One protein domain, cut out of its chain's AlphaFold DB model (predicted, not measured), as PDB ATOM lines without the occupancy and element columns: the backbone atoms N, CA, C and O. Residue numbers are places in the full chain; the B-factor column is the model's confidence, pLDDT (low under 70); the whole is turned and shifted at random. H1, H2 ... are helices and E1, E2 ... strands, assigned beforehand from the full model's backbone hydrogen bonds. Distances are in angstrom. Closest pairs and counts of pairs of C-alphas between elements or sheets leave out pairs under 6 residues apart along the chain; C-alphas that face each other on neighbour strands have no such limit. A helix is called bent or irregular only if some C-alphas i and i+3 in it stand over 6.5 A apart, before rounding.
ATOM      1  N   ILE A  13      22.263   5.735 -19.071       93.12
ATOM      2  CA  ILE A  13      21.856   6.810 -18.172       93.12
ATOM      3  C   ILE A  13      20.341   6.955 -18.155       93.12
ATOM      4  O   ILE A  13      19.677   6.776 -19.175       93.12
ATOM      5  N   VAL A  14      19.815   7.329 -16.996       93.19
ATOM      6  CA  VAL A  14      18.456   7.841 -16.838       93.19
ATOM      7  C   VAL A  14      18.572   9.301 -16.434       93.19
ATOM      8  O   VAL A  14      19.260   9.628 -15.466       93.19
ATOM      9  N   VAL A  15      17.919  10.175 -17.194       94.81
ATOM     10  CA  VAL A  15      17.845  11.604 -16.890       94.81
ATOM     11  C   VAL A  15      16.462  11.903 -16.328       94.81
ATOM     12  O   VAL A  15      15.459  11.420 -16.854       94.81
ATOM     13  N   GLY A  16      16.411  12.683 -15.256       94.56
ATOM     14  CA  GLY A  16      15.180  13.049 -14.567       94.56
ATOM     15  C   GLY A  16      15.140  14.528 -14.214       94.56
ATOM     16  O   GLY A  16      16.153  15.221 -14.251       94.56
ATOM     17  N   PHE A  17      13.943  14.990 -13.864       94.50
ATOM     18  CA  PHE A  17      13.715  16.296 -13.257       94.50
ATOM     19  C   PHE A  17      12.827  16.110 -12.024       94.50
ATOM     20  O   PHE A  17      11.769  15.471 -12.134       94.50
ATOM     21  N   VAL A  18      13.276  16.631 -10.883       93.38
ATOM     22  CA  VAL A  18      12.603  16.602  -9.578       93.38
ATOM     23  C   VAL A  18      12.088  18.017  -9.293       93.38
ATOM     24  O   VAL A  18      12.889  18.889  -8.952       93.38
ATOM     25  N   PRO A  19      10.784  18.288  -9.492       89.50
ATOM     26  CA  PRO A  19      10.235  19.635  -9.340       89.50
ATOM     27  C   PRO A  19      10.358  20.194  -7.921       89.50
ATOM     28  O   PRO A  19      10.554  21.394  -7.761       89.50
ATOM     29  N   GLU A  20      10.254  19.339  -6.903       92.44
ATOM     30  CA  GLU A  20      10.291  19.728  -5.490       92.44
ATOM     31  C   GLU A  20      11.630  20.368  -5.110       92.44
ATOM     32  O   GLU A  20      11.661  21.381  -4.412       92.44
ATOM     33  N   ASP A  21      12.716  19.802  -5.635       92.69
ATOM     34  CA  ASP A  21      14.089  20.222  -5.355       92.69
ATOM     35  C   ASP A  21      14.679  21.092  -6.476       92.69
ATOM     36  O   ASP A  21      15.808  21.569  -6.375       92.69
ATOM     37  N   MET A  22      13.910  21.330  -7.547       90.00
ATOM     38  CA  MET A  22      14.350  22.053  -8.747       90.00
ATOM     39  C   MET A  22      15.634  21.465  -9.351       90.00
ATOM     40  O   MET A  22      16.522  22.185  -9.810       90.00
ATOM     41  N   GLU A  23      15.718  20.135  -9.368       94.06
ATOM     42  CA  GLU A  23      16.947  19.406  -9.666       94.06
ATOM     43  C   GLU A  23      16.833  18.571 -10.948       94.06
ATOM     44  O   GLU A  23      15.843  17.874 -11.186       94.06
ATOM     45  N   LEU A  24      17.888  18.607 -11.769       94.25
ATOM     46  CA  LEU A  24      18.111  17.647 -12.849       94.25
ATOM     47  C   LEU A  24      19.014  16.524 -12.347       94.25
ATOM     48  O   LEU A  24      20.128  16.772 -11.891       94.25
ATOM     49  N   THR A  25      18.570  15.284 -12.507       95.38
ATOM     50  CA  THR A  25      19.310  14.106 -12.045       95.38
ATOM     51  C   THR A  25      19.849  13.315 -13.227       95.38
ATOM     52  O   THR A  25      19.120  13.081 -14.192       95.38
ATOM     53  N   ILE A  26      21.085  12.825 -13.124       95.19
ATOM     54  CA  ILE A  26      21.660  11.846 -14.054       95.19
ATOM     55  C   ILE A  26      22.045  10.611 -13.249       95.19
ATOM     56  O   ILE A  26      22.912  10.673 -12.380       95.19
ATOM     57  N   GLN A  27      21.412   9.482 -13.548       94.44
ATOM     58  CA  GLN A  27      21.704   8.211 -12.902       94.44
ATOM     59  C   GLN A  27      22.357   7.252 -13.894       94.44
ATOM     60  O   GLN A  27      21.805   7.002 -14.961       94.44
ATOM     61  N   MET A  28      23.505   6.681 -13.527       93.81
ATOM     62  CA  MET A  28      24.141   5.592 -14.276       93.81
ATOM     63  C   MET A  28      23.450   4.265 -13.946       93.81
ATOM     64  O   MET A  28      23.296   3.926 -12.772       93.81
ATOM     65  N   VAL A  29      23.057   3.502 -14.964       92.00
ATOM     66  CA  VAL A  29      22.293   2.254 -14.817       92.00
ATOM     67  C   VAL A  29      22.887   1.157 -15.707       92.00
ATOM     68  O   VAL A  29      23.466   1.426 -16.764       92.00
ATOM     69  N   ASP A  30      22.773  -0.094 -15.260       90.06
ATOM     70  CA  ASP A  30      23.073  -1.255 -16.098       90.06
ATOM     71  C   ASP A  30      22.058  -1.340 -17.247       90.06
ATOM     72  O   ASP A  30      20.844  -1.326 -17.036       90.06
ATOM     73  N   GLU A  31      22.567  -1.454 -18.470       87.69
ATOM     74  CA  GLU A  31      21.752  -1.577 -19.671       87.69
ATOM     75  C   GLU A  31      20.835  -2.802 -19.590       87.69
ATOM     76  O   GLU A  31      19.652  -2.709 -19.909       87.69
ATOM     77  N   ALA A  32      21.338  -3.933 -19.079       88.81
ATOM     78  CA  ALA A  32      20.554  -5.162 -18.968       88.81
ATOM     79  C   ALA A  32      19.337  -5.002 -18.041       88.81
ATOM     80  O   ALA A  32      18.315  -5.657 -18.250       88.81
ATOM     81  N   ALA A  33      19.427  -4.114 -17.047       88.19
ATOM     82  CA  ALA A  33      18.321  -3.796 -16.150       88.19
ATOM     83  C   ALA A  33      17.279  -2.872 -16.805       88.19
ATOM     84  O   ALA A  33      16.101  -2.944 -16.455       88.19
ATOM     85  N   LEU A  34      17.689  -2.030 -17.760       89.31
ATOM     86  CA  LEU A  34      16.787  -1.134 -18.490       89.31
ATOM     87  C   LEU A  34      16.096  -1.810 -19.672       89.31
ATOM     88  O   LEU A  34      14.942  -1.486 -19.934       89.31
ATOM     89  N   GLN A  35      16.762  -2.738 -20.365       88.12
ATOM     90  CA  GLN A  35      16.261  -3.383 -21.591       88.12
ATOM     91  C   GLN A  35      14.781  -3.826 -21.523       88.12
ATOM     92  O   GLN A  35      14.034  -3.502 -22.446       88.12
ATOM     93  N   PRO A  36      14.288  -4.474 -20.446       90.06
ATOM     94  CA  PRO A  36      12.880  -4.879 -20.358       90.06
ATOM     95  C   PRO A  36      11.875  -3.715 -20.284       90.06
ATOM     96  O   PRO A  36      10.686  -3.925 -20.509       90.06
ATOM     97  N   LEU A  37      12.328  -2.509 -19.931       89.69
ATOM     98  CA  LEU A  37      11.502  -1.317 -19.712       89.69
ATOM     99  C   LEU A  37      11.464  -0.380 -20.931       89.69
ATOM    100  O   LEU A  37      10.659   0.549 -20.968       89.69
ATOM    101  N   LEU A  38      12.329  -0.592 -21.927       87.25
ATOM    102  CA  LEU A  38      12.464   0.284 -23.093       87.25
ATOM    103  C   LEU A  38      11.355   0.031 -24.129       87.25
ATOM    104  O   LEU A  38      11.595  -0.515 -25.200       87.25
ATOM    105  N   THR A  39      10.127   0.463 -23.830       85.12
ATOM    106  CA  THR A  39       8.974   0.402 -24.757       85.12
ATOM    107  C   THR A  39       8.637   1.755 -25.396       85.12
ATOM    108  O   THR A  39       7.581   1.915 -26.005       85.12
ATOM    109  N   GLY A  40       9.489   2.762 -25.186       79.88
ATOM    110  CA  GLY A  40       9.244   4.150 -25.572       79.88
ATOM    111  C   GLY A  40       9.644   4.499 -27.007       79.88
ATOM    112  O   GLY A  40      10.138   3.680 -27.777       79.88
ATOM    113  N   THR A  41       9.449   5.770 -27.355       78.88
ATOM    114  CA  THR A  41       9.919   6.342 -28.621       78.88
ATOM    115  C   THR A  41      11.408   6.651 -28.539       78.88
ATOM    116  O   THR A  41      11.853   7.351 -27.631       78.88
ATOM    117  N   VAL A  42      12.168   6.165 -29.518       81.38
ATOM    118  CA  VAL A  42      13.578   6.524 -29.695       81.38
ATOM    119  C   VAL A  42      13.654   7.799 -30.531       81.38
ATOM    120  O   VAL A  42      13.083   7.863 -31.617       81.38
ATOM    121  N   PHE A  43      14.380   8.799 -30.036       76.62
ATOM    122  CA  PHE A  43      14.728  10.004 -30.789       76.62
ATOM    123  C   PHE A  43      16.203   9.909 -31.194       76.62
ATOM    124  O   PHE A  43      17.070  10.280 -30.401       76.62
ATOM    125  N   PRO A  44      16.517   9.346 -32.374       81.06
ATOM    126  CA  PRO A  44      17.900   9.179 -32.789       81.06
ATOM    127  C   PRO A  44      18.540  10.542 -33.073       81.06
ATOM    128  O   PRO A  44      17.951  11.390 -33.740       81.06
ATOM    129  N   ILE A  45      19.764  10.726 -32.583       79.62
ATOM    130  CA  ILE A  45      20.638  11.844 -32.938       79.62
ATOM    131  C   ILE A  45      21.833  11.224 -33.657       79.62
ATOM    132  O   ILE A  45      22.613  10.491 -33.047       79.62
ATOM    133  N   LEU A  46      21.933  11.449 -34.966       84.06
ATOM    134  CA  LEU A  46      22.983  10.861 -35.791       84.06
ATOM    135  C   LEU A  46      24.229  11.748 -35.744       84.06
ATOM    136  O   LEU A  46      24.172  12.925 -36.081       84.06
ATOM    137  N   LEU A  47      25.375  11.180 -35.356       83.56
ATOM    138  CA  LEU A  47      26.645  11.923 -35.313       83.56
ATOM    139  C   LEU A  47      27.112  12.383 -36.703       83.56
ATOM    140  O   LEU A  47      27.813  13.389 -36.813       83.56
ATOM    141  N   SER A  48      26.668  11.700 -37.763       85.44
ATOM    142  CA  SER A  48      26.932  12.086 -39.152       85.44
ATOM    143  C   SER A  48      26.406  13.479 -39.486       85.44
ATOM    144  O   SER A  48      27.015  14.188 -40.284       85.44
ATOM    145  N   ASP A  49      25.325  13.912 -38.831       80.94
ATOM    146  CA  ASP A  49      24.737  15.245 -39.024       80.94
ATOM    147  C   ASP A  49      25.653  16.360 -38.492       80.94
ATOM    148  O   ASP A  49      25.421  17.546 -38.735       80.94
ATOM    149  N   PHE A  50      26.721  15.973 -37.793       80.38
ATOM    150  CA  PHE A  50      27.666  16.858 -37.142       80.38
ATOM    151  C   PHE A  50      29.135  16.516 -37.437       80.38
ATOM    152  O   PHE A  50      30.039  16.856 -36.672       80.38
ATOM    153  N   GLY A  51      29.400  15.837 -38.556       82.38
ATOM    154  CA  GLY A  51      30.766  15.547 -39.000       82.38
ATOM    155  C   GLY A  51      31.516  14.540 -38.124       82.38
ATOM    156  O   GLY A  51      32.740  14.634 -38.011       82.38
ATOM    157  N   ASP A  52      30.789  13.603 -37.503       81.00
ATOM    158  CA  ASP A  52      31.315  12.454 -36.747       81.00
ATOM    159  C   ASP A  52      32.223  12.817 -35.557       81.00
ATOM    160  O   ASP A  52      33.050  12.019 -35.106       81.00
ATOM    161  N   LYS A  53      32.077  14.031 -35.026       85.81
ATOM    162  CA  LYS A  53      32.769  14.500 -33.819       85.81
ATOM    163  C   LYS A  53      31.759  14.761 -32.713       85.81
ATOM    164  O   LYS A  53      30.565  14.713 -32.945       85.81
ATOM    165  N   ILE A  54      32.240  14.992 -31.496       87.25
ATOM    166  CA  ILE A  54      31.435  15.528 -30.395       87.25
ATOM    167  C   ILE A  54      32.131  16.819 -29.979       87.25
ATOM    168  O   ILE A  54      33.146  16.778 -29.289       87.25
ATOM    169  N   ASP A  55      31.637  17.943 -30.483       87.50
ATOM    170  CA  ASP A  55      32.086  19.283 -30.120       87.50
ATOM    171  C   ASP A  55      31.026  19.996 -29.265       87.50
ATOM    172  O   ASP A  55      29.977  19.429 -28.933       87.50
ATOM    173  N   ASP A  56      31.306  21.242 -28.889       88.69
ATOM    174  CA  ASP A  56      30.425  22.032 -28.029       88.69
ATOM    175  C   ASP A  56      29.036  22.249 -28.643       88.69
ATOM    176  O   ASP A  56      28.041  22.301 -27.918       88.69
ATOM    177  N   GLU A  57      28.932  22.339 -29.972       85.44
ATOM    178  CA  GLU A  57      27.652  22.559 -30.646       85.44
ATOM    179  C   GLU A  57      26.766  21.312 -30.559       85.44
ATOM    180  O   GLU A  57      25.566  21.409 -30.277       85.44
ATOM    181  N   ILE A  58      27.358  20.130 -30.721       86.94
ATOM    182  CA  ILE A  58      26.655  18.853 -30.567       86.94
ATOM    183  C   ILE A  58      26.274  18.626 -29.117       86.94
ATOM    184  O   ILE A  58      25.130  18.273 -28.842       86.94
ATOM    185  N   ALA A  59      27.197  18.862 -28.181       89.62
ATOM    186  CA  ALA A  59      26.926  18.730 -26.753       89.62
ATOM    187  C   ALA A  59      25.759  19.635 -26.328       89.62
ATOM    188  O   ALA A  59      24.841  19.194 -25.630       89.62
ATOM    189  N   ARG A  60      25.737  20.879 -26.824       87.00
ATOM    190  CA  ARG A  60      24.654  21.838 -26.585       87.00
ATOM    191  C   ARG A  60      23.323  21.343 -27.148       87.00
ATOM    192  O   ARG A  60      22.329  21.323 -26.421       87.00
ATOM    193  N   ARG A  61      23.283  20.918 -28.416       84.31
ATOM    194  CA  ARG A  61      22.054  20.410 -29.060       84.31
ATOM    195  C   ARG A  61      21.550  19.118 -28.427       84.31
ATOM    196  O   ARG A  61      20.344  18.952 -28.262       84.31
ATOM    197  N   PHE A  62      22.458  18.232 -28.033       88.44
ATOM    198  CA  PHE A  62      22.138  16.999 -27.326       88.44
ATOM    199  C   PHE A  62      21.460  17.292 -25.982       88.44
ATOM    200  O   PHE A  62      20.390  16.752 -25.700       88.44
ATOM    201  N   GLY A  63      22.016  18.220 -25.196       89.94
ATOM    202  CA  GLY A  63      21.396  18.684 -23.953       89.94
ATOM    203  C   GLY A  63      20.007  19.291 -24.174       89.94
ATOM    204  O   GLY A  63      19.054  18.915 -23.491       89.94
ATOM    205  N   VAL A  64      19.857  20.166 -25.176       88.00
ATOM    206  CA  VAL A  64      18.559  20.755 -25.563       88.00
ATOM    207  C   VAL A  64      17.527  19.670 -25.892       88.00
ATOM    208  O   VAL A  64      16.392  19.734 -25.421       88.00
ATOM    209  N   ALA A  65      17.912  18.658 -26.673       87.25
ATOM    210  CA  ALA A  65      17.022  17.568 -27.062       87.25
ATOM    211  C   ALA A  65      16.533  16.755 -25.850       87.25
ATOM    212  O   ALA A  65      15.336  16.480 -25.748       87.25
ATOM    213  N   ILE A  66      17.426  16.428 -24.909       91.31
ATOM    214  CA  ILE A  66      17.067  15.735 -23.661       91.31
ATOM    215  C   ILE A  66      16.075  16.566 -22.843       91.31
ATOM    216  O   ILE A  66      15.046  16.045 -22.408       91.31
ATOM    217  N   LEU A  67      16.345  17.862 -22.661       91.75
ATOM    218  CA  LEU A  67      15.469  18.750 -21.894       91.75
ATOM    219  C   LEU A  67      14.088  18.886 -22.544       91.75
ATOM    220  O   LEU A  67      13.080  18.812 -21.846       91.75
ATOM    221  N   ASN A  68      14.019  18.995 -23.873       88.12
ATOM    222  CA  ASN A  68      12.751  19.016 -24.605       88.12
ATOM    223  C   ASN A  68      11.954  17.711 -24.420       88.12
ATOM    224  O   ASN A  68      10.729  17.749 -24.284       88.12
ATOM    225  N   CYS A  69      12.630  16.557 -24.374       87.69
ATOM    226  CA  CYS A  69      11.978  15.273 -24.101       87.69
ATOM    227  C   CYS A  69      11.386  15.225 -22.687       87.69
ATOM    228  O   CYS A  69      10.251  14.777 -22.519       87.69
ATOM    229  N   LEU A  70      12.119  15.715 -21.683       90.19
ATOM    230  CA  LEU A  70      11.628  15.797 -20.306       90.19
ATOM    231  C   LEU A  70      10.459  16.777 -20.186       90.19
ATOM    232  O   LEU A  70       9.418  16.418 -19.640       90.19
ATOM    233  N   ALA A  71      10.589  17.973 -20.762       90.44
ATOM    234  CA  ALA A  71       9.576  19.023 -20.711       90.44
ATOM    235  C   ALA A  71       8.237  18.599 -21.332       90.44
ATOM    236  O   ALA A  71       7.182  19.064 -20.903       90.44
ATOM    237  N   ARG A  72       8.252  17.666 -22.297       87.44
ATOM    238  CA  ARG A  72       7.032  17.095 -22.888       87.44
ATOM    239  C   ARG A  72       6.131  16.406 -21.859       87.44
ATOM    240  O   ARG A  72       4.915  16.423 -22.025       87.44
ATOM    241  N   TYR A  73       6.719  15.798 -20.830       86.94
ATOM    242  CA  TYR A  73       5.995  15.054 -19.791       86.94
ATOM    243  C   TYR A  73       6.122  15.677 -18.392       86.94
ATOM    244  O   TYR A  73       5.473  15.208 -17.462       86.94
ATOM    245  N   LYS A  74       6.936  16.728 -18.247       90.19
ATOM    246  CA  LYS A  74       7.147  17.514 -17.024       90.19
ATOM    247  C   LYS A  74       7.041  19.007 -17.358       90.19
ATOM    248  O   LYS A  74       8.067  19.662 -17.566       90.19
ATOM    249  N   PRO A  75       5.817  19.546 -17.500       88.81
ATOM    250  CA  PRO A  75       5.603  20.918 -17.959       88.81
ATOM    251  C   PRO A  75       6.194  21.975 -17.015       88.81
ATOM    252  O   PRO A  75       6.462  23.091 -17.451       88.81
ATOM    253  N   GLU A  76       6.464  21.630 -15.755       90.88
ATOM    254  CA  GLU A  76       7.138  22.474 -14.760       90.88
ATOM    255  C   GLU A  76       8.562  22.858 -15.184       90.88
ATOM    256  O   GLU A  76       9.093  23.868 -14.728       90.88
ATOM    257  N   LEU A  77       9.173  22.077 -16.080       89.69
ATOM    258  CA  LEU A  77      10.486  22.374 -16.637       89.69
ATOM    259  C   LEU A  77      10.426  23.504 -17.682       89.69
ATOM    260  O   LEU A  77      11.402  24.230 -17.847       89.69
ATOM    261  N   VAL A  78       9.289  23.700 -18.364       88.06
ATOM    262  CA  VAL A  78       9.155  24.649 -19.489       88.06
ATOM    263  C   VAL A  78       9.508  26.094 -19.103       88.06
ATOM    264  O   VAL A  78      10.292  26.706 -19.829       88.06
ATOM    265  N   PRO A  79       9.022  26.660 -17.978       87.50
ATOM    266  CA  PRO A  79       9.374  28.022 -17.568       87.50
ATOM    267  C   PRO A  79      10.862  28.215 -17.247       87.50
ATOM    268  O   PRO A  79      11.328  29.350 -17.194       87.50
ATOM    269  N   LEU A  80      11.606  27.128 -17.018       87.44
ATOM    270  CA  LEU A  80      13.033  27.150 -16.681       87.44
ATOM    271  C   LEU A  80      13.926  27.122 -17.926       87.44
ATOM    272  O   LEU A  80      15.122  27.396 -17.844       87.44
ATOM    273  N   MET A  81      13.358  26.822 -19.095       84.69
ATOM    274  CA  MET A  81      14.077  26.649 -20.361       84.69
ATOM    275  C   MET A  81      14.247  27.962 -21.152       84.69
ATOM    276  O   MET A  81      14.285  27.955 -22.380       84.69
TER     277      MET A  81
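Overview. This is residues 13 to 81 of the 93 residues of an uncharacterized protein of Paraburkholderia youngii (UniProt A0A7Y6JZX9). The antiparallel hairpin E1 and E2 and the long helix H3 form the two arms of a loose, open V, with the last turns of H3 near E1 and the short helix H4 at the corner. H1 sits at the far end of the hairpin, and the stretch from residue 38 to 46 runs from it toward the small helix H2, near the far end of H3; residues 35 to 42 stick out free. The printed part has 69 residues with two named strands and four named helices, in the order E1, E2, H1, H2, H3, H4, and its class is mixed, helices and strands. The whole is loose, with a radius of gyration of the C-alphas of 13.9 A and spans of 39 by 33 by 20 A.

Along the chain. E1 is residues 13 to 18, 16.0 A long, beginning at C-alpha 13 at (21.856, 6.810, -18.172). E2 is residues 23 to 29, 18.7 A long. H1, residues 31 to 37, is only just irregular, with C-alphas 33 and 36 at 7.0 A. H2 is residues 47 to 50. H3, residues 56 to 71, is the longest helix at 22.3 A, beginning at C-alpha 56 at (30.425, 22.032, -28.029). H4, residues 75 to 80, is also only just irregular, with C-alphas 76 and 79 at 6.6 A; it ends at C-alpha 80 at (13.033, 27.150, -16.681).

Arrangement. E1 and E2 are a hairpin of antiparallel neighbours, their directions at 155 degrees. N 14 and O 27, at 2.9 A, and N 25 and O 16, at 3.0 A, are within hydrogen-bond range. The closest C-alphas of E1 and H3 are those of Gly 16 and Leu 70, 7.3 A apart. H3 and H4 only just touch, with 3 pairs of C-alphas within 8 A, and only at the corner, through residues 70 to 71 of H3 alone; the closest C-alphas are those of Ala 71 and Leu 77, 5.4 A. They run opposite ways at a steep tilt of 40 degrees. H2 and H3 are close but not clearly touching; their closest C-alphas are those of Phe 50 and Ile 58, 6.9 A. H1 is apart from E1, H2, H3 and H4. Every O i to N i+4 pair in H3 is within hydrogen-bond range; H1 has 1 of 3, with 2 of 4 O i to N i+3 pairs, H4 has 0 of 2, with 2 of 3, and H2 is too short for an O i to N i+4 pair.

Size, cuts and confidence. The two C-alphas farthest apart are those of Glu 20 and Gly 51, 39.5 A. The printed part has no cut. No link is long; the link from H1 to H2, with 9 residues, is short but not tight. The mean pLDDT of the printed part is 88.2, and no printed residue is under 70.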